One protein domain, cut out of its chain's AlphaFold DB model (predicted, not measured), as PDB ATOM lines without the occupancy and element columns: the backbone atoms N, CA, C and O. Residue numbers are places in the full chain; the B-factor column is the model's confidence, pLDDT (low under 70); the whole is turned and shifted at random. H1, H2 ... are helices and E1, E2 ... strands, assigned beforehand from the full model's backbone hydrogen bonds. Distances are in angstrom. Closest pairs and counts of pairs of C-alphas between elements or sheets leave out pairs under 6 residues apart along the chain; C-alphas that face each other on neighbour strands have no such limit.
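This is residues 2 to 167 of the 168 residues of an uncharacterized protein of Micromonas commoda (strain RCC299 / NOUM17 / CCMP2709) (UniProt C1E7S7). Picture three small ribbons of two strands each, E1 with E2, E3 with E6 and E4 with E5, gathered loosely round the middle, with short helices round them and long loops on the outside. H1 and H2 pack on each other about perpendicular, on the side of E1 and E2, and the last helix, H6, reaches H1; residues 123 to 128 stick out elsewhere. The printed part has 166 residues, in the order H1, H2, E1, E2, H3, H4, E3, E4, E5, H5, E6, H6; each two-stranded sheet is antiparallel. The class is mixed, helices and strands, with under half of the residues in named elements. The whole is compact, with a radius of gyration of the C-alphas of 16.0 A, and spans 50 by 38 by 34 A.

Start at H1, residues 2 to 10, and look across to H2, residues 27 to 34: they touch, and the closest C-alphas, of Arg 5 and Gly 28, are 5.0 A apart. Their lines are about perpendicular, at 81 degrees. From H2 a tight link leads into E1, residues 35 to 39, which forms a hairpin with E2, residues 46 to 51; they are antiparallel at 148 degrees, and N 49 and O 36, at 2.8 A, are within hydrogen-bond range. Next come H3, residues 67 to 70, and H4, residues 74 to 80, which are apart. Now find E3, residues 95 to 98: its closest C-alpha pair with H4, that of Gln 96 and Gly 74, is 4.9 A apart. E2 and E3 are near each other, with 5 pairs of C-alphas within 10 A. E4, residues 108 to 110, and E5, residues 114 to 116, form a hairpin, antiparallel at 147 degrees, with N 110 and O 114 within hydrogen-bond range at 2.9 A. The closest C-alphas of H3 and E4, of Glu 70 and Phe 109, are 5.2 A apart; those of E3 and E5, of Phe 97 and His 115, are 6.9 A apart. For H5, residues 118 to 122, look at Glu 118, whose C-alpha is 7.2 A from that of Phe 108 in E4, the closest pair. E6, residues 154 to 158, is antiparallel to E3 at 149 degrees, with N 156 and O 96 within hydrogen-bond range at 2.8 A. H6, residues 159 to 166, touches H1, with the closest C-alphas, of Ala 10 and Ala 163, 5.7 A apart; they run the same way at a shallow tilt of 10 degrees. Every O i to N i+4 pair is within hydrogen-bond range in H1, H2, H5 and H6, and 2 of 3 in H4; H3 is too short for such a pair.

Find C-alpha 2 at (-38.612, 11.228, -39.785); from there H1 runs 12.4 A to C-alpha 10. H2 measures 10.5 A, E1 13.4 A and E2 14.7 A. H3 is 5.5 A long and H4 9.8 A. E3 begins at C-alpha 95, (-28.175, -0.749, -37.988), and is 10.5 A long. E4 measures 6.2 A, E5 6.6 A, H5 6.2 A and E6 12.4 A. H6 ends 10.4 A from its start, at C-alpha 166, (-34.011, -6.178, -52.091).

The two C-alphas farthest apart are those of Pro 19 and Asp 126, at 50.2 A. The printed part has no cut. The links from H1 to H2, E2 to H3, H4 to E3 and H5 to E6 are long; the last has 31 residues, of which 123 to 128 stand free. The mean pLDDT of the printed part is 81.1; look for values under 70 at residues 53 to 69, 84, 124 to 134 and 165 to 167.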
ATOM      1  N   ARG A   2     -39.414  11.327 -38.543       77.38
ATOM      2  CA  ARG A   2     -38.612  11.228 -39.785       77.38
ATOM      3  C   ARG A   2     -38.146   9.795 -40.113       77.38
ATOM      4  O   ARG A   2     -38.122   9.433 -41.283       77.38
ATOM      5  N   ARG A   3     -37.833   8.979 -39.094       82.69
ATOM      6  CA  ARG A   3     -37.332   7.594 -39.244       82.69
ATOM      7  C   ARG A   3     -38.384   6.644 -39.849       82.69
ATOM      8  O   ARG A   3     -38.111   6.025 -40.870       82.69
ATOM      9  N   GLY A   4     -39.607   6.649 -39.304       84.06
ATOM     10  CA  GLY A   4     -40.773   5.905 -39.821       84.06
ATOM     11  C   GLY A   4     -41.021   6.111 -41.306       84.06
ATOM     12  O   GLY A   4     -40.961   5.166 -42.088       84.06
ATOM     13  N   ARG A   5     -41.211   7.373 -41.697       86.88
ATOM     14  CA  ARG A   5     -41.397   7.756 -43.099       86.88
ATOM     15  C   ARG A   5     -40.244   7.284 -43.985       86.88
ATOM     16  O   ARG A   5     -40.484   6.794 -45.079       86.88
ATOM     17  N   ARG A   6     -38.995   7.447 -43.539       88.38
ATOM     18  CA  ARG A   6     -37.816   7.067 -44.330       88.38
ATOM     19  C   ARG A   6     -37.769   5.568 -44.603       88.38
ATOM     20  O   ARG A   6     -37.484   5.181 -45.730       88.38
ATOM     21  N   ARG A   7     -38.064   4.744 -43.594       88.06
ATOM     22  CA  ARG A   7     -38.130   3.290 -43.754       88.06
ATOM     23  C   ARG A   7     -39.264   2.879 -44.686       88.06
ATOM     24  O   ARG A   7     -39.011   2.128 -45.615       88.06
ATOM     25  N   LEU A   8     -40.459   3.427 -44.469       88.81
ATOM     26  CA  LEU A   8     -41.634   3.151 -45.296       88.81
ATOM     27  C   LEU A   8     -41.347   3.407 -46.782       88.81
ATOM     28  O   LEU A   8     -41.621   2.562 -47.622       88.81
ATOM     29  N   LEU A   9     -40.740   4.556 -47.092       87.44
ATOM     30  CA  LEU A   9     -40.383   4.917 -48.465       87.44
ATOM     31  C   LEU A   9     -39.262   4.039 -49.043       87.44
ATOM     32  O   LEU A   9     -39.215   3.852 -50.252       87.44
ATOM     33  N   ALA A  10     -38.361   3.517 -48.206       86.75
ATOM     34  CA  ALA A  10     -37.291   2.626 -48.648       86.75
ATOM     35  C   ALA A  10     -37.775   1.194 -48.930       86.75
ATOM     36  O   ALA A  10     -37.159   0.516 -49.741       86.75
ATOM     37  N   GLU A  11     -38.848   0.738 -48.276       83.44
ATOM     38  CA  GLU A  11     -39.456  -0.584 -48.504       83.44
ATOM     39  C   GLU A  11     -40.385  -0.640 -49.726       83.44
ATOM     40  O   GLU A  11     -40.931  -1.702 -49.991       83.44
ATOM     41  N   GLY A  12     -40.608   0.474 -50.437       78.50
ATOM     42  CA  GLY A  12     -41.300   0.502 -51.735       78.50
ATOM     43  C   GLY A  12     -42.818   0.259 -51.712       78.50
ATOM     44  O   GLY A  12     -43.539   0.807 -52.544       78.50
ATOM     45  N   ASN A  13     -43.338  -0.472 -50.725       78.81
ATOM     46  CA  ASN A  13     -44.752  -0.825 -50.603       78.81
ATOM     47  C   ASN A  13     -45.609   0.352 -50.091       78.81
ATOM     48  O   ASN A  13     -46.048   0.358 -48.944       78.81
ATOM     49  N   VAL A  14     -45.825   1.382 -50.911       86.94
ATOM     50  CA  VAL A  14     -46.511   2.631 -50.515       86.94
ATOM     51  C   VAL A  14     -47.754   2.948 -51.348       86.94
ATOM     52  O   VAL A  14     -48.074   4.115 -51.580       86.94
ATOM     53  N   ALA A  15     -48.465   1.916 -51.805       88.81
ATOM     54  CA  ALA A  15     -49.664   2.071 -52.625       88.81
ATOM     55  C   ALA A  15     -50.749   2.923 -51.938       88.81
ATOM     56  O   ALA A  15     -51.347   3.769 -52.597       88.81
ATOM     57  N   GLU A  16     -50.947   2.801 -50.617       89.38
ATOM     58  CA  GLU A  16     -51.956   3.605 -49.905       89.38
ATOM     59  C   GLU A  16     -51.636   5.107 -49.822       89.38
ATOM     60  O   GLU A  16     -52.482   5.877 -49.368       89.38
ATOM     61  N   LEU A  17     -50.438   5.539 -50.234       91.00
ATOM     62  CA  LEU A  17     -50.077   6.960 -50.307       91.00
ATOM     63  C   LEU A  17     -50.443   7.612 -51.645       91.00
ATOM     64  O   LEU A  17     -50.293   8.829 -51.773       91.00
ATOM     65  N   GLN A  18     -50.850   6.820 -52.641       90.62
ATOM     66  CA  GLN A  18     -51.240   7.318 -53.958       90.62
ATOM     67  C   GLN A  18     -52.550   8.115 -53.891       90.62
ATOM     68  O   GLN A  18     -53.307   7.957 -52.929       90.62
ATOM     69  N   PRO A  19     -52.842   8.944 -54.912       94.00
ATOM     70  CA  PRO A  19     -54.085   9.693 -54.960       94.00
ATOM     71  C   PRO A  19     -55.331   8.808 -54.786       94.00
ATOM     72  O   PRO A  19     -55.471   7.795 -55.471       94.00
ATOM     73  N   GLY A  20     -56.228   9.181 -53.875       90.19
ATOM     74  CA  GLY A  20     -57.418   8.419 -53.486       90.19
ATOM     75  C   GLY A  20     -57.163   7.262 -52.510       90.19
ATOM     76  O   GLY A  20     -58.112   6.578 -52.126       90.19
ATOM     77  N   GLY A  21     -55.913   7.025 -52.102       90.38
ATOM     78  CA  GLY A  21     -55.550   6.023 -51.100       90.38
ATOM     79  C   GLY A  21     -55.890   6.460 -49.672       90.38
ATOM     80  O   GLY A  21     -55.912   7.650 -49.358       90.38
ATOM     81  N   GLU A  22     -56.113   5.491 -48.777       92.88
ATOM     82  CA  GLU A  22     -56.483   5.746 -47.373       92.88
ATOM     83  C   GLU A  22     -55.500   6.690 -46.661       92.88
ATOM     84  O   GLU A  22     -55.906   7.509 -45.838       92.88
ATOM     85  N   TRP A  23     -54.215   6.634 -47.014       91.69
ATOM     86  CA  TRP A  23     -53.144   7.391 -46.370       91.69
ATOM     87  C   TRP A  23     -52.545   8.475 -47.274       91.69
ATOM     88  O   TRP A  23     -51.415   8.910 -47.034       91.69
ATOM     89  N   GLU A  24     -53.281   8.939 -48.291       93.06
ATOM     90  CA  GLU A  24     -52.840  10.011 -49.193       93.06
ATOM     91  C   GLU A  24     -52.262  11.200 -48.399       93.06
ATOM     92  O   GLU A  24     -52.863  11.697 -47.444       93.06
ATOM     93  N   GLY A  25     -51.039  11.619 -48.745       89.94
ATOM     94  CA  GLY A  25     -50.349  12.735 -48.086       89.94
ATOM     95  C   GLY A  25     -49.877  12.475 -46.645       89.94
ATOM     96  O   GLY A  25     -49.244  13.352 -46.053       89.94
ATOM     97  N   ARG A  26     -50.104  11.277 -46.082       91.19
ATOM     98  CA  ARG A  26     -49.857  10.943 -44.663       91.19
ATOM     99  C   ARG A  26     -48.866   9.779 -44.452       91.19
ATOM    100  O   ARG A  26     -49.127   8.863 -43.671       91.19
ATOM    101  N   PRO A  27     -47.651   9.822 -45.042       89.75
ATOM    102  CA  PRO A  27     -46.658   8.746 -44.918       89.75
ATOM    103  C   PRO A  27     -46.167   8.502 -43.487       89.75
ATOM    104  O   PRO A  27     -45.707   7.411 -43.164       89.75
ATOM    105  N   GLY A  28     -46.193   9.530 -42.635       88.25
ATOM    106  CA  GLY A  28     -45.796   9.389 -41.236       88.25
ATOM    107  C   GLY A  28     -46.778   8.529 -40.444       88.25
ATOM    108  O   GLY A  28     -46.344   7.688 -39.663       88.25
ATOM    109  N   GLU A  29     -48.077   8.715 -40.683       89.62
ATOM    110  CA  GLU A  29     -49.137   7.959 -40.015       89.62
ATOM    111  C   GLU A  29     -49.172   6.517 -40.516       89.62
ATOM    112  O   GLU A  29     -49.159   5.604 -39.696       89.62
ATOM    113  N   LEU A  30     -49.058   6.298 -41.832       89.88
ATOM    114  CA  LEU A  30     -48.938   4.948 -42.391       89.88
ATOM    115  C   LEU A  30     -47.731   4.193 -41.811       89.88
ATOM    116  O   LEU A  30     -47.823   3.017 -41.464       89.88
ATOM    117  N   ALA A  31     -46.592   4.872 -41.638       89.31
ATOM    118  CA  ALA A  31     -45.423   4.258 -41.018       89.31
ATOM    119  C   ALA A  31     -45.671   3.859 -39.550       89.31
ATOM    120  O   ALA A  31     -45.158   2.834 -39.112       89.31
ATOM    121  N   LEU A  32     -46.441   4.644 -38.790       87.00
ATOM    122  CA  LEU A  32     -46.814   4.307 -37.409       87.00
ATOM    123  C   LEU A  32     -47.886   3.214 -37.344       87.00
ATOM    124  O   LEU A  32     -47.874   2.416 -36.412       87.00
ATOM    125  N   ALA A  33     -48.770   3.140 -38.340       88.06
ATOM    126  CA  ALA A  33     -49.753   2.070 -38.473       88.06
ATOM    127  C   ALA A  33     -49.104   0.716 -38.812       88.06
ATOM    128  O   ALA A  33     -49.627  -0.329 -38.432       88.06
ATOM    129  N   ARG A  34     -47.938   0.723 -39.474       87.19
ATOM    130  CA  ARG A  34     -47.225  -0.492 -39.903       87.19
ATOM    131  C   ARG A  34     -46.084  -0.929 -39.001       87.19
ATOM    132  O   ARG A  34     -45.773  -2.116 -38.962       87.19
ATOM    133  N   PHE A  35     -45.420  -0.008 -38.309       87.56
ATOM    134  CA  PHE A  35     -44.165  -0.296 -37.616       87.56
ATOM    135  C   PHE A  35     -44.244  -0.013 -36.122       87.56
ATOM    136  O   PHE A  35     -44.811   0.990 -35.691       87.56
ATOM    137  N   ASN A  36     -43.584  -0.864 -35.341       86.56
ATOM    138  CA  ASN A  36     -43.302  -0.594 -33.942       86.56
ATOM    139  C   ASN A  36     -42.015   0.227 -33.820       86.56
ATOM    140  O   ASN A  36     -41.024  -0.022 -34.510       86.56
ATOM    141  N   TYR A  37     -42.035   1.209 -32.922       87.69
ATOM    142  CA  TYR A  37     -40.868   1.995 -32.538       87.69
ATOM    143  C   TYR A  37     -40.720   1.963 -31.024       87.69
ATOM    144  O   TYR A  37     -41.693   2.156 -30.302       87.69
ATOM    145  N   TYR A  38     -39.489   1.768 -30.566       88.38
ATOM    146  CA  TYR A  38     -39.140   1.749 -29.149       88.38
ATOM    147  C   TYR A  38     -38.110   2.834 -28.867       88.38
ATOM    148  O   TYR A  38     -37.382   3.265 -29.765       88.38
ATOM    149  N   LYS A  39     -38.053   3.290 -27.618       90.81
ATOM    150  CA  LYS A  39     -37.033   4.226 -27.157       90.81
ATOM    151  C   LYS A  39     -35.821   3.431 -26.684       90.81
ATOM    152  O   LYS A  39     -35.967   2.500 -25.907       90.81
ATOM    153  N   CYS A  40     -34.632   3.763 -27.179       91.56
ATOM    154  CA  CYS A  40     -33.403   3.116 -26.727       91.56
ATOM    155  C   CYS A  40     -33.045   3.595 -25.313       91.56
ATOM    156  O   CYS A  40     -32.817   4.792 -25.134       91.56
ATOM    157  N   GLY A  41     -32.885   2.689 -24.348       90.38
ATOM    158  CA  GLY A  41     -32.499   3.039 -22.975       90.38
ATOM    159  C   GLY A  41     -31.095   3.640 -22.850       90.38
ATOM    160  O   GLY A  41     -30.793   4.332 -21.883       90.38
ATOM    161  N   LYS A  42     -30.217   3.440 -23.849       90.69
ATOM    162  CA  LYS A  42     -28.845   3.982 -23.832       90.69
ATOM    163  C   LYS A  42     -28.724   5.399 -24.393       90.69
ATOM    164  O   LYS A  42     -28.029   6.221 -23.809       90.69
ATOM    165  N   CYS A  43     -29.326   5.680 -25.550       91.88
ATOM    166  CA  CYS A  43     -29.200   6.987 -26.215       91.88
ATOM    167  C   CYS A  43     -30.492   7.814 -26.222       91.88
ATOM    168  O   CYS A  43     -30.466   8.956 -26.662       91.88
ATOM    169  N   GLY A  44     -31.619   7.251 -25.783       90.19
ATOM    170  CA  GLY A  44     -32.925   7.911 -25.771       90.19
ATOM    171  C   GLY A  44     -33.598   8.050 -27.140       90.19
ATOM    172  O   GLY A  44     -34.751   8.475 -27.194       90.19
ATOM    173  N   GLU A  45     -32.922   7.679 -28.230       90.38
ATOM    174  CA  GLU A  45     -33.450   7.815 -29.587       90.38
ATOM    175  C   GLU A  45     -34.460   6.708 -29.935       90.38
ATOM    176  O   GLU A  45     -34.264   5.545 -29.557       90.38
ATOM    177  N   PRO A  46     -35.518   7.031 -30.704       90.06
ATOM    178  CA  PRO A  46     -36.448   6.033 -31.206       90.06
ATOM    179  C   PRO A  46     -35.798   5.170 -32.295       90.06
ATOM    180  O   PRO A  46     -35.165   5.695 -33.216       90.06
ATOM    181  N   TYR A  47     -36.014   3.858 -32.249       90.94
ATOM    182  CA  TYR A  47     -35.517   2.905 -33.245       90.94
ATOM    183  C   TYR A  47     -36.598   1.914 -33.675       90.94
ATOM    184  O   TYR A  47     -37.589   1.705 -32.976       90.94
ATOM    185  N   PHE A  48     -36.415   1.338 -34.863       89.19
ATOM    186  CA  PHE A  48     -37.353   0.380 -35.444       89.19
ATOM    187  C   PHE A  48     -37.380  -0.923 -34.645       89.19
ATOM    188  O   PHE A  48     -36.335  -1.531 -34.416       89.19
ATOM    189  N   GLY A  49     -38.582  -1.370 -34.302       86.56
ATOM    190  CA  GLY A  49     -38.840  -2.548 -33.487       86.56
ATOM    191  C   GLY A  49     -39.598  -3.674 -34.187       86.56
ATOM    192  O   GLY A  49     -40.136  -4.545 -33.518       86.56
ATOM    193  N   GLY A  50     -39.673  -3.666 -35.518       83.69
ATOM    194  CA  GLY A  50     -40.420  -4.670 -36.281       83.69
ATOM    195  C   GLY A  50     -41.746  -4.152 -36.833       83.69
ATOM    196  O   GLY A  50     -42.158  -3.021 -36.570       83.69
ATOM    197  N   LEU A  51     -42.391  -4.989 -37.644       81.25
ATOM    198  CA  LEU A  51     -43.736  -4.732 -38.152       81.25
ATOM    199  C   LEU A  51     -44.762  -4.920 -37.025       81.25
ATOM    200  O   LEU A  51     -44.622  -5.843 -36.221       81.25
ATOM    201  N   ARG A  52     -45.812  -4.097 -37.004       77.81
ATOM    202  CA  ARG A  52     -46.922  -4.197 -36.043       77.81
ATOM    203  C   ARG A  52     -47.687  -5.507 -36.179       77.81
ATOM    204  O   ARG A  52     -48.026  -6.109 -35.177       77.81
ATOM    205  N   GLU A  53     -47.864  -5.999 -37.403       69.50
ATOM    206  CA  GLU A  53     -48.471  -7.311 -37.687       69.50
ATOM    207  C   GLU A  53     -47.685  -8.502 -37.101       69.50
ATOM    208  O   GLU A  53     -48.244  -9.578 -36.910       69.50
ATOM    209  N   CYS A  54     -46.391  -8.321 -36.806       56.56
ATOM    210  CA  CYS A  54     -45.518  -9.361 -36.254       56.56
ATOM    211  C   CYS A  54     -45.296  -9.243 -34.733       56.56
ATOM    212  O   CYS A  54     -44.618 -10.104 -34.165       56.56
ATOM    213  N   GLY A  55     -45.797  -8.184 -34.090       50.56
ATOM    214  CA  GLY A  55     -45.530  -7.845 -32.689       50.56
ATOM    215  C   GLY A  55     -46.800  -7.670 -31.861       50.56
ATOM    216  O   GLY A  55     -47.903  -7.571 -32.392       50.56
ATOM    217  N   GLY A  56     -46.636  -7.641 -30.540       50.09
ATOM    218  CA  GLY A  56     -47.670  -7.125 -29.648       50.09
ATOM    219  C   GLY A  56     -47.782  -5.604 -29.796       50.09
ATOM    220  O   GLY A  56     -46.934  -4.956 -30.413       50.09
ATOM    221  N   GLU A  57     -48.841  -5.014 -29.243       47.50
ATOM    222  CA  GLU A  57     -48.957  -3.554 -29.159       47.50
ATOM    223  C   GLU A  57     -47.703  -2.949 -28.493       47.50
ATOM    224  O   GLU A  57     -47.233  -3.491 -27.486       47.50
ATOM    225  N   PRO A  58     -47.157  -1.828 -29.006       46.41
ATOM    226  CA  PRO A  58     -46.022  -1.156 -28.388       46.41
ATOM    227  C   PRO A  58     -46.449  -0.659 -27.001       46.41
ATOM    228  O   PRO A  58     -47.180   0.320 -26.877       46.41
ATOM    229  N   GLY A  59     -46.026  -1.383 -25.962       47.38
ATOM    230  CA  GLY A  59     -46.443  -1.169 -24.570       47.38
ATOM    231  C   GLY A  59     -47.151  -2.360 -23.907       47.38
ATOM    232  O   GLY A  59     -47.415  -2.301 -22.712       47.38
ATOM    233  N   GLY A  60     -47.432  -3.447 -24.636       42.22
ATOM    234  CA  GLY A  60     -48.068  -4.661 -24.100       42.22
ATOM    235  C   GLY A  60     -47.108  -5.696 -23.493       42.22
ATOM    236  O   GLY A  60     -47.556  -6.684 -22.913       42.22
ATOM    237  N   GLY A  61     -45.793  -5.502 -23.620       40.88
ATOM    238  CA  GLY A  61     -44.778  -6.389 -23.052       40.88
ATOM    239  C   GLY A  61     -44.337  -5.932 -21.665       40.88
ATOM    240  O   GLY A  61     -43.506  -5.037 -21.575       40.88
ATOM    241  N   GLY A  62     -44.906  -6.557 -20.625       37.50
ATOM    242  CA  GLY A  62     -44.416  -6.634 -19.239       37.50
ATOM    243  C   GLY A  62     -43.421  -5.556 -18.813       37.50
ATOM    244  O   GLY A  62     -42.211  -5.765 -18.865       37.50
ATOM    245  N   GLY A  63     -43.948  -4.415 -18.371       36.06
ATOM    246  CA  GLY A  63     -43.181  -3.398 -17.666       36.06
ATOM    247  C   GLY A  63     -42.767  -3.894 -16.286       36.06
ATOM    248  O   GLY A  63     -43.351  -3.494 -15.285       36.06
ATOM    249  N   ASP A  64     -41.737  -4.730 -16.237       40.16
ATOM    250  CA  ASP A  64     -40.935  -4.883 -15.034       40.16
ATOM    251  C   ASP A  64     -39.909  -3.744 -15.024       40.16
ATOM    252  O   ASP A  64     -39.439  -3.304 -16.076       40.16
ATOM    253  N   ALA A  65     -39.549  -3.243 -13.844       39.44
ATOM    254  CA  ALA A  65     -38.727  -2.043 -13.626       39.44
ATOM    255  C   ALA A  65     -37.298  -2.057 -14.247       39.44
ATOM    256  O   ALA A  65     -36.524  -1.133 -14.014       39.44
ATOM    257  N   ASN A  66     -36.962  -3.077 -15.046       45.62
ATOM    258  CA  ASN A  66     -35.738  -3.243 -15.839       45.62
ATOM    259  C   ASN A  66     -35.938  -3.080 -17.366       45.62
ATOM    260  O   ASN A  66     -34.950  -3.029 -18.099       45.62
ATOM    261  N   GLY A  67     -37.179  -2.982 -17.861       53.59
ATOM    262  CA  GLY A  67     -37.501  -3.120 -19.290       53.59
ATOM    263  C   GLY A  67     -36.926  -2.045 -20.225       53.59
ATOM    264  O   GLY A  67     -36.699  -2.321 -21.401       53.59
ATOM    265  N   ASP A  68     -36.625  -0.838 -19.731       58.09
ATOM    266  CA  ASP A  68     -36.044   0.240 -20.557       58.09
ATOM    267  C   ASP A  68     -34.558  -0.015 -20.878       58.09
ATOM    268  O   ASP A  68     -34.088   0.304 -21.968       58.09
ATOM    269  N   ALA A  69     -33.822  -0.671 -19.969       63.09
ATOM    270  CA  ALA A  69     -32.398  -0.967 -20.150       63.09
ATOM    271  C   ALA A  69     -32.144  -2.071 -21.194       63.09
ATOM    272  O   ALA A  69     -31.082  -2.102 -21.821       63.09
ATOM    273  N   GLU A  70     -33.117  -2.962 -21.389       78.81
ATOM    274  CA  GLU A  70     -33.054  -4.061 -22.357       78.81
ATOM    275  C   GLU A  70     -33.496  -3.625 -23.763       78.81
ATOM    276  O   GLU A  70     -33.141  -4.269 -24.752       78.81
ATOM    277  N   LEU A  71     -34.216  -2.505 -23.885       89.44
ATOM    278  CA  LEU A  71     -34.539  -1.878 -25.165       89.44
ATOM    279  C   LEU A  71     -33.330  -1.095 -25.683       89.44
ATOM    280  O   LEU A  71     -33.054   0.033 -25.273       89.44
ATOM    281  N   MET A  72     -32.592  -1.683 -26.624       92.31
ATOM    282  CA  MET A  72     -31.394  -1.064 -27.181       92.31
ATOM    283  C   MET A  72     -31.418  -1.066 -28.705       92.31
ATOM    284  O   MET A  72     -31.597  -2.101 -29.344       92.31
ATOM    285  N   CYS A  73     -31.176   0.102 -29.305       93.62
ATOM    286  CA  CYS A  73     -31.055   0.208 -30.754       93.62
ATOM    287  C   CYS A  73     -29.806  -0.524 -31.266       93.62
ATOM    288  O   CYS A  73     -28.785  -0.596 -30.573       93.62
ATOM    289  N   GLY A  74     -29.847  -0.985 -32.520       92.81
ATOM    290  CA  GLY A  74     -28.735  -1.722 -33.126       92.81
ATOM    291  C   GLY A  74     -27.419  -0.941 -33.143       92.81
ATOM    292  O   GLY A  74     -26.349  -1.517 -32.979       92.81
ATOM    293  N   GLY A  75     -27.468   0.388 -33.268       94.12
ATOM    294  CA  GLY A  75     -26.266   1.216 -33.208       94.12
ATOM    295  C   GLY A  75     -25.568   1.191 -31.845       94.12
ATOM    296  O   GLY A  75     -24.335   1.155 -31.789       94.12
ATOM    297  N   CYS A  76     -26.346   1.182 -30.759       93.69
ATOM    298  CA  CYS A  76     -25.842   1.101 -29.391       93.69
ATOM    299  C   CYS A  76     -25.390  -0.316 -29.035       93.69
ATOM    300  O   CYS A  76     -24.304  -0.467 -28.467       93.69
ATOM    301  N   SER A  77     -26.174  -1.334 -29.401       93.19
ATOM    302  CA  SER A  77     -25.832  -2.730 -29.127       93.19
ATOM    303  C   SER A  77     -24.593  -3.165 -29.906       93.19
ATOM    304  O   SER A  77     -23.699  -3.764 -29.321       93.19
ATOM    305  N   ALA A  78     -24.425  -2.731 -31.160       92.25
ATOM    306  CA  ALA A  78     -23.190  -2.957 -31.909       92.25
ATOM    307  C   ALA A  78     -21.955  -2.380 -31.207       92.25
ATOM    308  O   ALA A  78     -20.872  -2.941 -31.327       92.25
ATOM    309  N   THR A  79     -22.085  -1.261 -30.481       90.12
ATOM    310  CA  THR A  79     -20.946  -0.678 -29.753       90.12
ATOM    311  C   THR A  79     -20.590  -1.549 -28.557       90.12
ATOM    312  O   THR A  79     -19.414  -1.777 -28.300       90.12
ATOM    313  N   VAL A  80     -21.603  -2.057 -27.847       88.19
ATOM    314  CA  VAL A  80     -21.411  -2.969 -26.710       88.19
ATOM    315  C   VAL A  80     -20.823  -4.305 -27.173       88.19
ATOM    316  O   VAL A  80     -19.912  -4.820 -26.539       88.19
ATOM    317  N   SER A  81     -21.269  -4.824 -28.316       84.94
ATOM    318  CA  SER A  81     -20.768  -6.066 -28.918       84.94
ATOM    319  C   SER A  81     -19.421  -5.923 -29.641       84.94
ATOM    320  O   SER A  81     -18.988  -6.867 -30.296       84.94
ATOM    321  N   GLY A  82     -18.765  -4.758 -29.579       84.12
ATOM    322  CA  GLY A  82     -17.461  -4.535 -30.214       84.12
ATOM    323  C   GLY A  82     -17.483  -4.492 -31.748       84.12
ATOM    324  O   GLY A  82     -16.427  -4.544 -32.373       84.12
ATOM    325  N   LEU A  83     -18.660  -4.370 -32.377       83.81
ATOM    326  CA  LEU A  83     -18.777  -4.177 -33.823       83.81
ATOM    327  C   LEU A  83     -18.388  -2.737 -34.198       83.81
ATOM    328  O   LEU A  83     -19.177  -1.781 -34.092       83.81
ATOM    329  N   SER A  84     -17.153  -2.599 -34.678       66.88
ATOM    330  CA  SER A  84     -16.640  -1.401 -35.336       66.88
ATOM    331  C   SER A  84     -17.151  -1.363 -36.779       66.88
ATOM    332  O   SER A  84     -16.734  -2.116 -37.651       66.88
ATOM    333  N   GLY A  85     -18.137  -0.507 -37.035       70.38
ATOM    334  CA  GLY A  85     -18.736  -0.394 -38.361       70.38
ATOM    335  C   GLY A  85     -19.986   0.468 -38.362       70.38
ATOM    336  O   GLY A  85     -20.835   0.382 -37.477       70.38
ATOM    337  N   ALA A  86     -20.092   1.333 -39.354       84.44
ATOM    338  CA  ALA A  86     -21.269   2.139 -39.610       84.44
ATOM    339  C   ALA A  86     -21.523   2.118 -41.113       84.44
ATOM    340  O   ALA A  86     -20.591   2.010 -41.911       84.44
ATOM    341  N   CYS A  87     -22.782   2.226 -41.516       89.56
ATOM    342  CA  CYS A  87     -23.086   2.449 -42.915       89.56
ATOM    343  C   CYS A  87     -22.531   3.809 -43.339       89.56
ATOM    344  O   CYS A  87     -22.836   4.815 -42.704       89.56
ATOM    345  N   ALA A  88     -21.787   3.862 -44.445       89.06
ATOM    346  CA  ALA A  88     -21.247   5.120 -44.962       89.06
ATOM    347  C   ALA A  88     -22.344   6.163 -45.255       89.06
ATOM    348  O   ALA A  88     -22.123   7.357 -45.092       89.06
ATOM    349  N   LYS A  89     -23.543   5.712 -45.656       89.56
ATOM    350  CA  LYS A  89     -24.681   6.585 -45.990       89.56
ATOM    351  C   LYS A  89     -25.556   6.926 -44.785       89.56
ATOM    352  O   LYS A  89     -26.149   8.000 -44.730       89.56
ATOM    353  N   HIS A  90     -25.711   5.984 -43.856       89.81
ATOM    354  CA  HIS A  90     -26.774   6.017 -42.843       89.81
ATOM    355  C   HIS A  90     -26.266   5.893 -41.404       89.81
ATOM    356  O   HIS A  90     -27.066   5.812 -40.475       89.81
ATOM    357  N   GLY A  91     -24.949   5.861 -41.209       89.12
ATOM    358  CA  GLY A  91     -24.339   5.722 -39.899       89.12
ATOM    359  C   GLY A  91     -24.748   4.420 -39.206       89.12
ATOM    360  O   GLY A  91     -24.811   3.353 -39.823       89.12
ATOM    361  N   ARG A  92     -25.006   4.516 -37.901       89.19
ATOM    362  CA  ARG A  92     -25.416   3.392 -37.037       89.19
ATOM    363  C   ARG A  92     -26.911   3.406 -36.709       89.19
ATOM    364  O   ARG A  92     -27.419   2.456 -36.126       89.19
ATOM    365  N   ASP A  93     -27.601   4.460 -37.119       87.56
ATOM    366  CA  ASP A  93     -29.014   4.723 -36.850       87.56
ATOM    367  C   ASP A  93     -29.944   3.647 -37.407       87.56
ATOM    368  O   ASP A  93     -30.956   3.303 -36.807       87.56
ATOM    369  N   GLU A  94     -29.571   3.112 -38.564       89.94
ATOM    370  CA  GLU A  94     -30.347   2.122 -39.306       89.94
ATOM    371  C   GLU A  94     -29.760   0.715 -39.155       89.94
ATOM    372  O   GLU A  94     -30.128  -0.196 -39.898       89.94
ATOM    373  N   LEU A  95     -28.794   0.541 -38.247       92.50
ATOM    374  CA  LEU A  95     -28.175  -0.749 -37.988       92.50
ATOM    375  C   LEU A  95     -29.187  -1.658 -37.289       92.50
ATOM    376  O   LEU A  95     -29.793  -1.268 -36.291       92.50
ATOM    377  N   GLN A  96     -29.362  -2.873 -37.800       92.94
ATOM    378  CA  GLN A  96     -30.255  -3.867 -37.211       92.94
ATOM    379  C   GLN A  96     -29.520  -5.167 -36.923       92.94
ATOM    380  O   GLN A  96     -28.562  -5.530 -37.603       92.94
ATOM    381  N   PHE A  97     -30.018  -5.895 -35.931       94.56
ATOM    382  CA  PHE A  97     -29.587  -7.251 -35.626       94.56
ATOM    383  C   PHE A  97     -30.731  -8.220 -35.856       94.56
ATOM    384  O   PHE A  97     -31.908  -7.873 -35.742       94.56
ATOM    385  N   LYS A  98     -30.371  -9.450 -36.197       93.19
ATOM    386  CA  LYS A  98     -31.291 -10.575 -36.227       93.19
ATOM    387  C   LYS A  98     -31.497 -11.073 -34.798       93.19
ATOM    388  O   LYS A  98     -30.540 -11.160 -34.035       93.19
ATOM    389  N   CYS A  99     -32.718 -11.470 -34.458       91.81
ATOM    390  CA  CYS A  99     -32.967 -12.266 -33.261       91.81
ATOM    391  C   CYS A  99     -32.096 -13.531 -33.291       91.81
ATOM    392  O   CYS A  99     -32.105 -14.295 -34.266       91.81
ATOM    393  N   ARG A 100     -31.383 -13.804 -32.199       91.38
ATOM    394  CA  ARG A 100     -30.517 -14.983 -32.090       91.38
ATOM    395  C   ARG A 100     -31.272 -16.282 -32.387       91.38
ATOM    396  O   ARG A 100     -30.718 -17.209 -32.974       91.38
ATOM    397  N   PHE A 101     -32.562 -16.326 -32.058       87.50
ATOM    398  CA  PHE A 101     -33.378 -17.543 -32.074       87.50
ATOM    399  C   PHE A 101     -34.379 -17.643 -33.228       87.50
ATOM    400  O   PHE A 101     -34.991 -18.691 -33.390       87.50
ATOM    401  N   CYS A 102     -34.557 -16.616 -34.062       87.25
ATOM    402  CA  CYS A 102     -35.483 -16.683 -35.201       87.25
ATOM    403  C   CYS A 102     -35.088 -15.721 -36.332       87.25
ATOM    404  O   CYS A 102     -34.078 -15.025 -36.245       87.25
ATOM    405  N   CYS A 103     -35.870 -15.693 -37.410       89.38
ATOM    406  CA  CYS A 103     -35.666 -14.808 -38.559       89.38
ATOM    407  C   CYS A 103     -36.492 -13.524 -38.439       89.38
ATOM    408  O   CYS A 103     -37.228 -13.162 -39.347       89.38
ATOM    409  N   SER A 104     -36.378 -12.835 -37.308       88.50
ATOM    410  CA  SER A 104     -37.019 -11.535 -37.098       88.50
ATOM    411  C   SER A 104     -35.969 -10.499 -36.702       88.50
ATOM    412  O   SER A 104     -34.957 -10.876 -36.097       88.50
ATOM    413  N   PRO A 105     -36.177  -9.209 -37.012       90.75
ATOM    414  CA  PRO A 105     -35.359  -8.144 -36.448       90.75
ATOM    415  C   PRO A 105     -35.437  -8.178 -34.919       90.75
ATOM    416  O   PRO A 105     -36.485  -8.478 -34.344       90.75
ATOM    417  N   ALA A 106     -34.315  -7.911 -34.266       91.88
ATOM    418  CA  ALA A 106     -34.251  -7.808 -32.823       91.88
ATOM    419  C   ALA A 106     -34.737  -6.441 -32.338       91.88
ATOM    420  O   ALA A 106     -34.540  -5.423 -33.004       91.88
ATOM    421  N   VAL A 107     -35.335  -6.454 -31.154       90.50
ATOM    422  CA  VAL A 107     -35.840  -5.283 -30.434       90.50
ATOM    423  C   VAL A 107     -35.110  -5.144 -29.105       90.50
ATOM    424  O   VAL A 107     -34.698  -4.046 -28.749       90.50
ATOM    425  N   PHE A 108     -34.906  -6.262 -28.411       89.88
ATOM    426  CA  PHE A 108     -34.272  -6.314 -27.101       89.88
ATOM    427  C   PHE A 108     -32.816  -6.762 -27.221       89.88
ATOM    428  O   PHE A 108     -32.470  -7.577 -28.085       89.88
ATOM    429  N   PHE A 109     -31.982  -6.262 -26.318       92.19
ATOM    430  CA  PHE A 109     -30.600  -6.662 -26.126       92.19
ATOM    431  C   PHE A 109     -30.368  -6.980 -24.647       92.19
ATOM    432  O   PHE A 109     -30.097  -6.099 -23.832       92.19
ATOM    433  N   CYS A 110     -30.479  -8.260 -24.308       88.50
ATOM    434  CA  CYS A 110     -30.414  -8.729 -22.929       88.50
ATOM    435  C   CYS A 110     -29.037  -9.325 -22.622       88.50
ATOM    436  O   CYS A 110     -28.305  -9.788 -23.510       88.50
ATOM    437  N   PHE A 111     -28.691  -9.346 -21.333       86.19
ATOM    438  CA  PHE A 111     -27.474  -9.985 -20.811       86.19
ATOM    439  C   PHE A 111     -26.173  -9.469 -21.461       86.19
ATOM    440  O   PHE A 111     -25.186 -10.200 -21.564       86.19
ATOM    441  N   GLY A 112     -26.196  -8.235 -21.981       85.88
ATOM    442  CA  GLY A 112     -25.059  -7.579 -22.633       85.88
ATOM    443  C   GLY A 112     -24.531  -8.269 -23.896       85.88
ATOM    444  O   GLY A 112     -23.446  -7.923 -24.355       85.88
ATOM    445  N   SER A 113     -25.245  -9.255 -24.448       87.50
ATOM    446  CA  SER A 113     -24.692 -10.106 -25.513       87.50
ATOM    447  C   SER A 113     -25.712 -10.737 -26.454       87.50
ATOM    448  O   SER A 113     -25.299 -11.335 -27.444       87.50
ATOM    449  N   THR A 114     -27.014 -10.676 -26.153       90.25
ATOM    450  CA  THR A 114     -28.007 -11.466 -26.890       90.25
ATOM    451  C   THR A 114     -29.165 -10.618 -27.388       90.25
ATOM    452  O   THR A 114     -29.875  -9.989 -26.604       90.25
ATOM    453  N   HIS A 115     -29.393 -10.674 -28.697       93.19
ATOM    454  CA  HIS A 115     -30.495  -9.992 -29.362       93.19
ATOM    455  C   HIS A 115     -31.765 -10.857 -29.437       93.19
ATOM    456  O   HIS A 115     -31.739 -11.988 -29.936       93.19
ATOM    457  N   PHE A 116     -32.907 -10.297 -29.029       89.31
ATOM    458  CA  PHE A 116     -34.222 -10.946 -29.083       89.31
ATOM    459  C   PHE A 116     -35.233 -10.103 -29.864       89.31
ATOM    460  O   PHE A 116     -35.280  -8.882 -29.728       89.31
ATOM    461  N   CYS A 117     -36.090 -10.749 -30.657       87.12
ATOM    462  CA  CYS A 117     -37.361 -10.137 -31.049       87.12
ATOM    463  C   CYS A 117     -38.366 -10.244 -29.896       87.12
ATOM    464  O   CYS A 117     -38.189 -11.066 -28.998       87.12
ATOM    465  N   GLU A 118     -39.446  -9.471 -29.958       83.06
ATOM    466  CA  GLU A 118     -40.477  -9.443 -28.916       83.06
ATOM    467  C   GLU A 118     -41.056 -10.827 -28.607       83.06
ATOM    468  O   GLU A 118     -41.012 -11.265 -27.460       83.06
ATOM    469  N   ARG A 119     -41.465 -11.585 -29.633       80.56
ATOM    470  CA  ARG A 119     -41.955 -12.963 -29.463       80.56
ATOM    471  C   ARG A 119     -40.960 -13.843 -28.696       80.56
ATOM    472  O   ARG A 119     -41.349 -14.570 -27.785       80.56
ATOM    473  N   CYS A 120     -39.680 -13.806 -29.061       81.00
ATOM    474  CA  CYS A 120     -38.660 -14.620 -28.395       81.00
ATOM    475  C   CYS A 120     -38.305 -14.102 -26.995       81.00
ATOM    476  O   CYS A 120     -37.843 -14.891 -26.176       81.00
ATOM    477  N   HIS A 121     -38.512 -12.811 -26.734       82.75
ATOM    478  CA  HIS A 121     -38.272 -12.187 -25.439       82.75
ATOM    479  C   HIS A 121     -39.346 -12.577 -24.412       82.75
ATOM    480  O   HIS A 121     -39.003 -13.003 -23.316       82.75
ATOM    481  N   VAL A 122     -40.633 -12.520 -24.779       76.44
ATOM    482  CA  VAL A 122     -41.747 -12.794 -23.846       76.44
ATOM    483  C   VAL A 122     -41.980 -14.282 -23.560       76.44
ATOM    484  O   VAL A 122     -42.533 -14.637 -22.525       76.44
ATOM    485  N   THR A 123     -41.551 -15.185 -24.446       72.06
ATOM    486  CA  THR A 123     -41.793 -16.639 -24.309       72.06
ATOM    487  C   THR A 123     -40.792 -17.317 -23.343       72.06
ATOM    488  O   THR A 123     -40.185 -18.329 -23.682       72.06
ATOM    489  N   ARG A 124     -40.541 -16.751 -22.154       62.00
ATOM    490  CA  ARG A 124     -39.527 -17.245 -21.190       62.00
ATOM    491  C   ARG A 124     -40.201 -17.794 -19.926       62.00
ATOM    492  O   ARG A 124     -40.684 -17.006 -19.121       62.00
ATOM    493  N   PRO A 125     -40.247 -19.130 -19.748       48.25
ATOM    494  CA  PRO A 125     -39.489 -19.743 -18.638       48.25
ATOM    495  C   PRO A 125     -38.740 -21.057 -18.961       48.25
ATOM    496  O   PRO A 125     -37.776 -21.379 -18.272       48.25
ATOM    497  N   ASP A 126     -39.092 -21.805 -20.004       55.53
ATOM    498  CA  ASP A 126     -38.462 -23.082 -20.357       55.53
ATOM    499  C   ASP A 126     -38.037 -23.076 -21.828       55.53
ATOM    500  O   ASP A 126     -38.824 -23.123 -22.766       55.53
ATOM    501  N   TRP A 127     -36.728 -22.950 -22.026       56.00
ATOM    502  CA  TRP A 127     -36.044 -22.670 -23.286       56.00
ATOM    503  C   TRP A 127     -36.068 -23.854 -24.270       56.00
ATOM    504  O   TRP A 127     -35.033 -24.299 -24.757       56.00
ATOM    505  N   LYS A 128     -37.247 -24.384 -24.591       50.75
ATOM    506  CA  LYS A 128     -37.448 -25.223 -25.768       50.75
ATOM    507  C   LYS A 128     -38.025 -24.321 -26.856       50.75
ATOM    508  O   LYS A 128     -39.223 -24.054 -26.822       50.75
ATOM    509  N   PRO A 129     -37.219 -23.817 -27.814       49.50
ATOM    510  CA  PRO A 129     -37.787 -23.198 -29.000       49.50
ATOM    511  C   PRO A 129     -38.657 -24.263 -29.670       49.50
ATOM    512  O   PRO A 129     -38.135 -25.236 -30.205       49.50
ATOM    513  N   GLN A 130     -39.976 -24.144 -29.533       49.38
ATOM    514  CA  GLN A 130     -40.932 -25.068 -30.126       49.38
ATOM    515  C   GLN A 130     -41.828 -24.297 -31.097       49.38
ATOM    516  O   GLN A 130     -42.564 -23.398 -30.680       49.38
ATOM    517  N   PRO A 131     -41.765 -24.624 -32.397       52.94
ATOM    518  CA  PRO A 131     -40.771 -25.504 -33.022       52.94
ATOM    519  C   PRO A 131     -39.359 -24.879 -33.016       52.94
ATOM    520  O   PRO A 131     -39.237 -23.646 -32.983       52.94
ATOM    521  N   PRO A 132     -38.288 -25.696 -33.081       55.91
ATOM    522  CA  PRO A 132     -36.945 -25.185 -33.311       55.91
ATOM    523  C   PRO A 132     -36.964 -24.375 -34.609       55.91
ATOM    524  O   PRO A 132     -37.652 -24.757 -35.564       55.91
ATOM    525  N   PRO A 133     -36.271 -23.229 -34.652       61.97
ATOM    526  CA  PRO A 133     -36.311 -22.377 -35.822       61.97
ATOM    527  C   PRO A 133     -35.793 -23.173 -37.023       61.97
ATOM    528  O   PRO A 133     -34.675 -23.693 -37.010       61.97
ATOM    529  N   LYS A 134     -36.659 -23.335 -38.030       66.06
ATOM    530  CA  LYS A 134     -36.322 -24.055 -39.258       66.06
ATOM    531  C   LYS A 134     -35.104 -23.380 -39.875       66.06
ATOM    532  O   LYS A 134     -35.117 -22.169 -40.075       66.06
ATOM    533  N   THR A 135     -34.080 -24.161 -40.199       77.12
ATOM    534  CA  THR A 135     -32.989 -23.685 -41.050       77.12
ATOM    535  C   THR A 135     -33.586 -23.150 -42.343       77.12
ATOM    536  O   THR A 135     -34.333 -23.859 -43.019       77.12
ATOM    537  N   CYS A 136     -33.271 -21.906 -42.672       81.81
ATOM    538  CA  CYS A 136     -33.677 -21.273 -43.913       81.81
ATOM    539  C   CYS A 136     -32.449 -20.898 -44.744       81.81
ATOM    540  O   CYS A 136     -31.330 -20.778 -44.247       81.81
ATOM    541  N   THR A 137     -32.691 -20.721 -46.033       85.38
ATOM    542  CA  THR A 137     -31.766 -20.124 -47.000       85.38
ATOM    543  C   THR A 137     -32.180 -18.680 -47.247       85.38
ATOM    544  O   THR A 137     -33.300 -18.305 -46.900       85.38
ATOM    545  N   ARG A 138     -31.354 -17.873 -47.922       85.12
ATOM    546  CA  ARG A 138     -31.757 -16.521 -48.341       85.12
ATOM    547  C   ARG A 138     -33.133 -16.465 -49.012       85.12
ATOM    548  O   ARG A 138     -33.912 -15.573 -48.704       85.12
ATOM    549  N   ALA A 139     -33.436 -17.428 -49.885       85.25
ATOM    550  CA  ALA A 139     -34.694 -17.484 -50.634       85.25
ATOM    551  C   ALA A 139     -35.924 -17.797 -49.764       85.25
ATOM    552  O   ALA A 139     -37.038 -17.436 -50.121       85.25
ATOM    553  N   THR A 140     -35.735 -18.485 -48.636       86.75
ATOM    554  CA  THR A 140     -36.824 -18.896 -47.732       86.75
ATOM    555  C   THR A 140     -36.835 -18.110 -46.421       86.75
ATOM    556  O   THR A 140     -37.770 -18.226 -45.630       86.75
ATOM    557  N   CYS A 141     -35.797 -17.312 -46.163       88.38
ATOM    558  CA  CYS A 141     -35.688 -16.485 -44.976       88.38
ATOM    559  C   CYS A 141     -36.582 -15.245 -45.123       88.38
ATOM    560  O   CYS A 141     -36.380 -14.474 -46.060       88.38
ATOM    561  N   PRO A 142     -37.485 -14.958 -44.168       86.00
ATOM    562  CA  PRO A 142     -38.323 -13.754 -44.215       86.00
ATOM    563  C   PRO A 142     -37.516 -12.446 -44.121       86.00
ATOM    564  O   PRO A 142     -38.047 -11.374 -44.376       86.00
ATOM    565  N   LEU A 143     -36.229 -12.513 -43.759       87.44
ATOM    566  CA  LEU A 143     -35.320 -11.362 -43.766       87.44
ATOM    567  C   LEU A 143     -34.605 -11.155 -45.109       87.44
ATOM    568  O   LEU A 143     -33.860 -10.181 -45.223       87.44
ATOM    569  N   GLY A 144     -34.761 -12.075 -46.069       87.75
ATOM    570  CA  GLY A 144     -34.156 -11.999 -47.402       87.75
ATOM    571  C   GLY A 144     -32.623 -12.015 -47.418       87.75
ATOM    572  O   GLY A 144     -32.016 -11.483 -48.347       87.75
ATOM    573  N   VAL A 145     -31.979 -12.583 -46.391       88.94
ATOM    574  CA  VAL A 145     -30.513 -12.594 -46.225       88.94
ATOM    575  C   VAL A 145     -29.984 -13.990 -45.922       88.94
ATOM    576  O   VAL A 145     -30.678 -14.808 -45.316       88.94
ATOM    577  N   ASP A 146     -28.723 -14.222 -46.275       91.38
ATOM    578  CA  ASP A 146     -27.929 -15.309 -45.711       91.38
ATOM    579  C   ASP A 146     -27.500 -14.934 -44.289       91.38
ATOM    580  O   ASP A 146     -27.043 -13.817 -44.038       91.38
ATOM    581  N   HIS A 147     -27.674 -15.852 -43.342       91.38
ATOM    582  CA  HIS A 147     -27.294 -15.648 -41.947       91.38
ATOM    583  C   HIS A 147     -26.783 -16.956 -41.329       91.38
ATOM    584  O   HIS A 147     -27.155 -18.038 -41.794       91.38
ATOM    585  N   PRO A 148     -25.966 -16.893 -40.262       92.06
ATOM    586  CA  PRO A 148     -25.509 -18.087 -39.561       92.06
ATOM    587  C   PRO A 148     -26.681 -18.870 -38.942       92.06
ATOM    588  O   PRO A 148     -27.788 -18.334 -38.795       92.06
ATOM    589  N   PRO A 149     -26.452 -20.132 -38.540       89.44
ATOM    590  CA  PRO A 149     -27.441 -20.923 -37.820       89.44
ATOM    591  C   PRO A 149     -28.018 -20.194 -36.599       89.44
ATOM    592  O   PRO A 149     -27.360 -19.374 -35.955       89.44
ATOM    593  N   HIS A 150     -29.261 -20.523 -36.254       89.31
ATOM    594  CA  HIS A 150     -29.896 -20.017 -35.038       89.31
ATOM    595  C   HIS A 150     -29.063 -20.356 -33.796       89.31
ATOM    596  O   HIS A 150     -28.445 -21.414 -33.718       89.31
ATOM    597  N   GLY A 151     -29.044 -19.447 -32.824       87.00
ATOM    598  CA  GLY A 151     -28.144 -19.514 -31.674       87.00
ATOM    599  C   GLY A 151     -26.873 -18.676 -31.837       87.00
ATOM    600  O   GLY A 151     -26.101 -18.577 -30.883       87.00
ATOM    601  N   GLN A 152     -26.671 -18.025 -32.984       90.50
ATOM    602  CA  GLN A 152     -25.554 -17.108 -33.226       90.50
ATOM    603  C   GLN A 152     -26.049 -15.678 -33.468       90.50
ATOM    604  O   GLN A 152     -27.088 -15.462 -34.099       90.50
ATOM    605  N   GLU A 153     -25.300 -14.710 -32.941       93.25
ATOM    606  CA  GLU A 153     -25.553 -13.285 -33.155       93.25
ATOM    607  C   GLU A 153     -25.255 -12.916 -34.608       93.25
ATOM    608  O   GLU A 153     -24.287 -13.397 -35.200       93.25
ATOM    609  N   PHE A 154     -26.083 -12.053 -35.195       94.19
ATOM    610  CA  PHE A 154     -25.894 -11.630 -36.577       94.19
ATOM    611  C   PHE A 154     -26.359 -10.194 -36.793       94.19
ATOM    612  O   PHE A 154     -27.536  -9.867 -36.607       94.19
ATOM    613  N   CYS A 155     -25.427  -9.340 -37.210       94.50
ATOM    614  CA  CYS A 155     -25.733  -7.985 -37.636       94.50
ATOM    615  C   CYS A 155     -26.265  -8.013 -39.072       94.50
ATOM    616  O   CYS A 155     -25.591  -8.482 -39.983       94.50
ATOM    617  N   LEU A 156     -27.467  -7.478 -39.276       93.19
ATOM    618  CA  LEU A 156     -28.123  -7.383 -40.583       93.19
ATOM    619  C   LEU A 156     -27.613  -6.196 -41.412       93.19
ATOM    620  O   LEU A 156     -28.030  -6.017 -42.554       93.19
ATOM    621  N   GLY A 157     -26.745  -5.362 -40.836       92.62
ATOM    622  CA  GLY A 157     -26.278  -4.140 -41.471       92.62
ATOM    623  C   GLY A 157     -27.348  -3.047 -41.498       92.62
ATOM    624  O   GLY A 157     -28.255  -3.003 -40.663       92.62
ATOM    625  N   CYS A 158     -27.202  -2.119 -42.443       92.06
ATOM    626  CA  CYS A 158     -28.112  -0.992 -42.591       92.06
ATOM    627  C   CYS A 158     -29.425  -1.421 -43.230       92.06
ATOM    628  O   CYS A 158     -29.467  -1.835 -44.388       92.06
ATOM    629  N   ALA A 159     -30.513  -1.235 -42.499       90.06
ATOM    630  CA  ALA A 159     -31.810  -1.700 -42.934       90.06
ATOM    631  C   ALA A 159     -32.388  -0.896 -44.108       90.06
ATOM    632  O   ALA A 159     -33.097  -1.473 -44.924       90.06
ATOM    633  N   LEU A 160     -32.035   0.387 -44.249       90.25
ATOM    634  CA  LEU A 160     -32.416   1.173 -45.428       90.25
ATOM    635  C   LEU A 160     -31.670   0.736 -46.688       90.25
ATOM    636  O   LEU A 160     -32.291   0.632 -47.734       90.25
ATOM    637  N   CYS A 161     -30.363   0.459 -46.592       89.69
ATOM    638  CA  CYS A 161     -29.608  -0.078 -47.730       89.69
ATOM    639  C   CYS A 161     -30.153  -1.445 -48.135       89.69
ATOM    640  O   CYS A 161     -30.377  -1.699 -49.309       89.69
ATOM    641  N   ARG A 162     -30.453  -2.296 -47.149       87.31
ATOM    642  CA  ARG A 162     -31.042  -3.601 -47.424       87.31
ATOM    643  C   ARG A 162     -32.399  -3.482 -48.118       87.31
ATOM    644  O   ARG A 162     -32.610  -4.202 -49.078       87.31
ATOM    645  N   ALA A 163     -33.267  -2.570 -47.678       82.12
ATOM    646  CA  ALA A 163     -34.566  -2.352 -48.315       82.12
ATOM    647  C   ALA A 163     -34.425  -1.921 -49.788       82.12
ATOM    648  O   ALA A 163     -35.116  -2.459 -50.648       82.12
ATOM    649  N   THR A 164     -33.464  -1.040 -50.095       74.69
ATOM    650  CA  THR A 164     -33.191  -0.620 -51.480       74.69
ATOM    651  C   THR A 164     -32.551  -1.714 -52.335       74.69
ATOM    652  O   THR A 164     -32.789  -1.754 -53.536       74.69
ATOM    653  N   ASP A 165     -31.754  -2.600 -51.733       64.12
ATOM    654  CA  ASP A 165     -31.061  -3.685 -52.442       64.12
ATOM    655  C   ASP A 165     -31.977  -4.895 -52.712       64.12
ATOM    656  O   ASP A 165     -31.684  -5.704 -53.592       64.12
ATOM    657  N   THR A 166     -33.074  -5.047 -51.957       54.16
ATOM    658  CA  THR A 166     -34.011  -6.178 -52.091       54.16
ATOM    659  C   THR A 166     -35.226  -5.906 -52.976       54.16
ATOM    660  O   THR A 166     -35.932  -6.863 -53.272       54.16
ATOM    661  N   GLY A 167     -35.457  -4.660 -53.413       43.50
ATOM    662  CA  GLY A 167     -36.459  -4.318 -54.436       43.50
ATOM    663  C   GLY A 167     -37.851  -4.922 -54.216       43.50
ATOM    664  O   GLY A 167     -38.392  -5.513 -55.149       43.50
TER     665      GLY A 167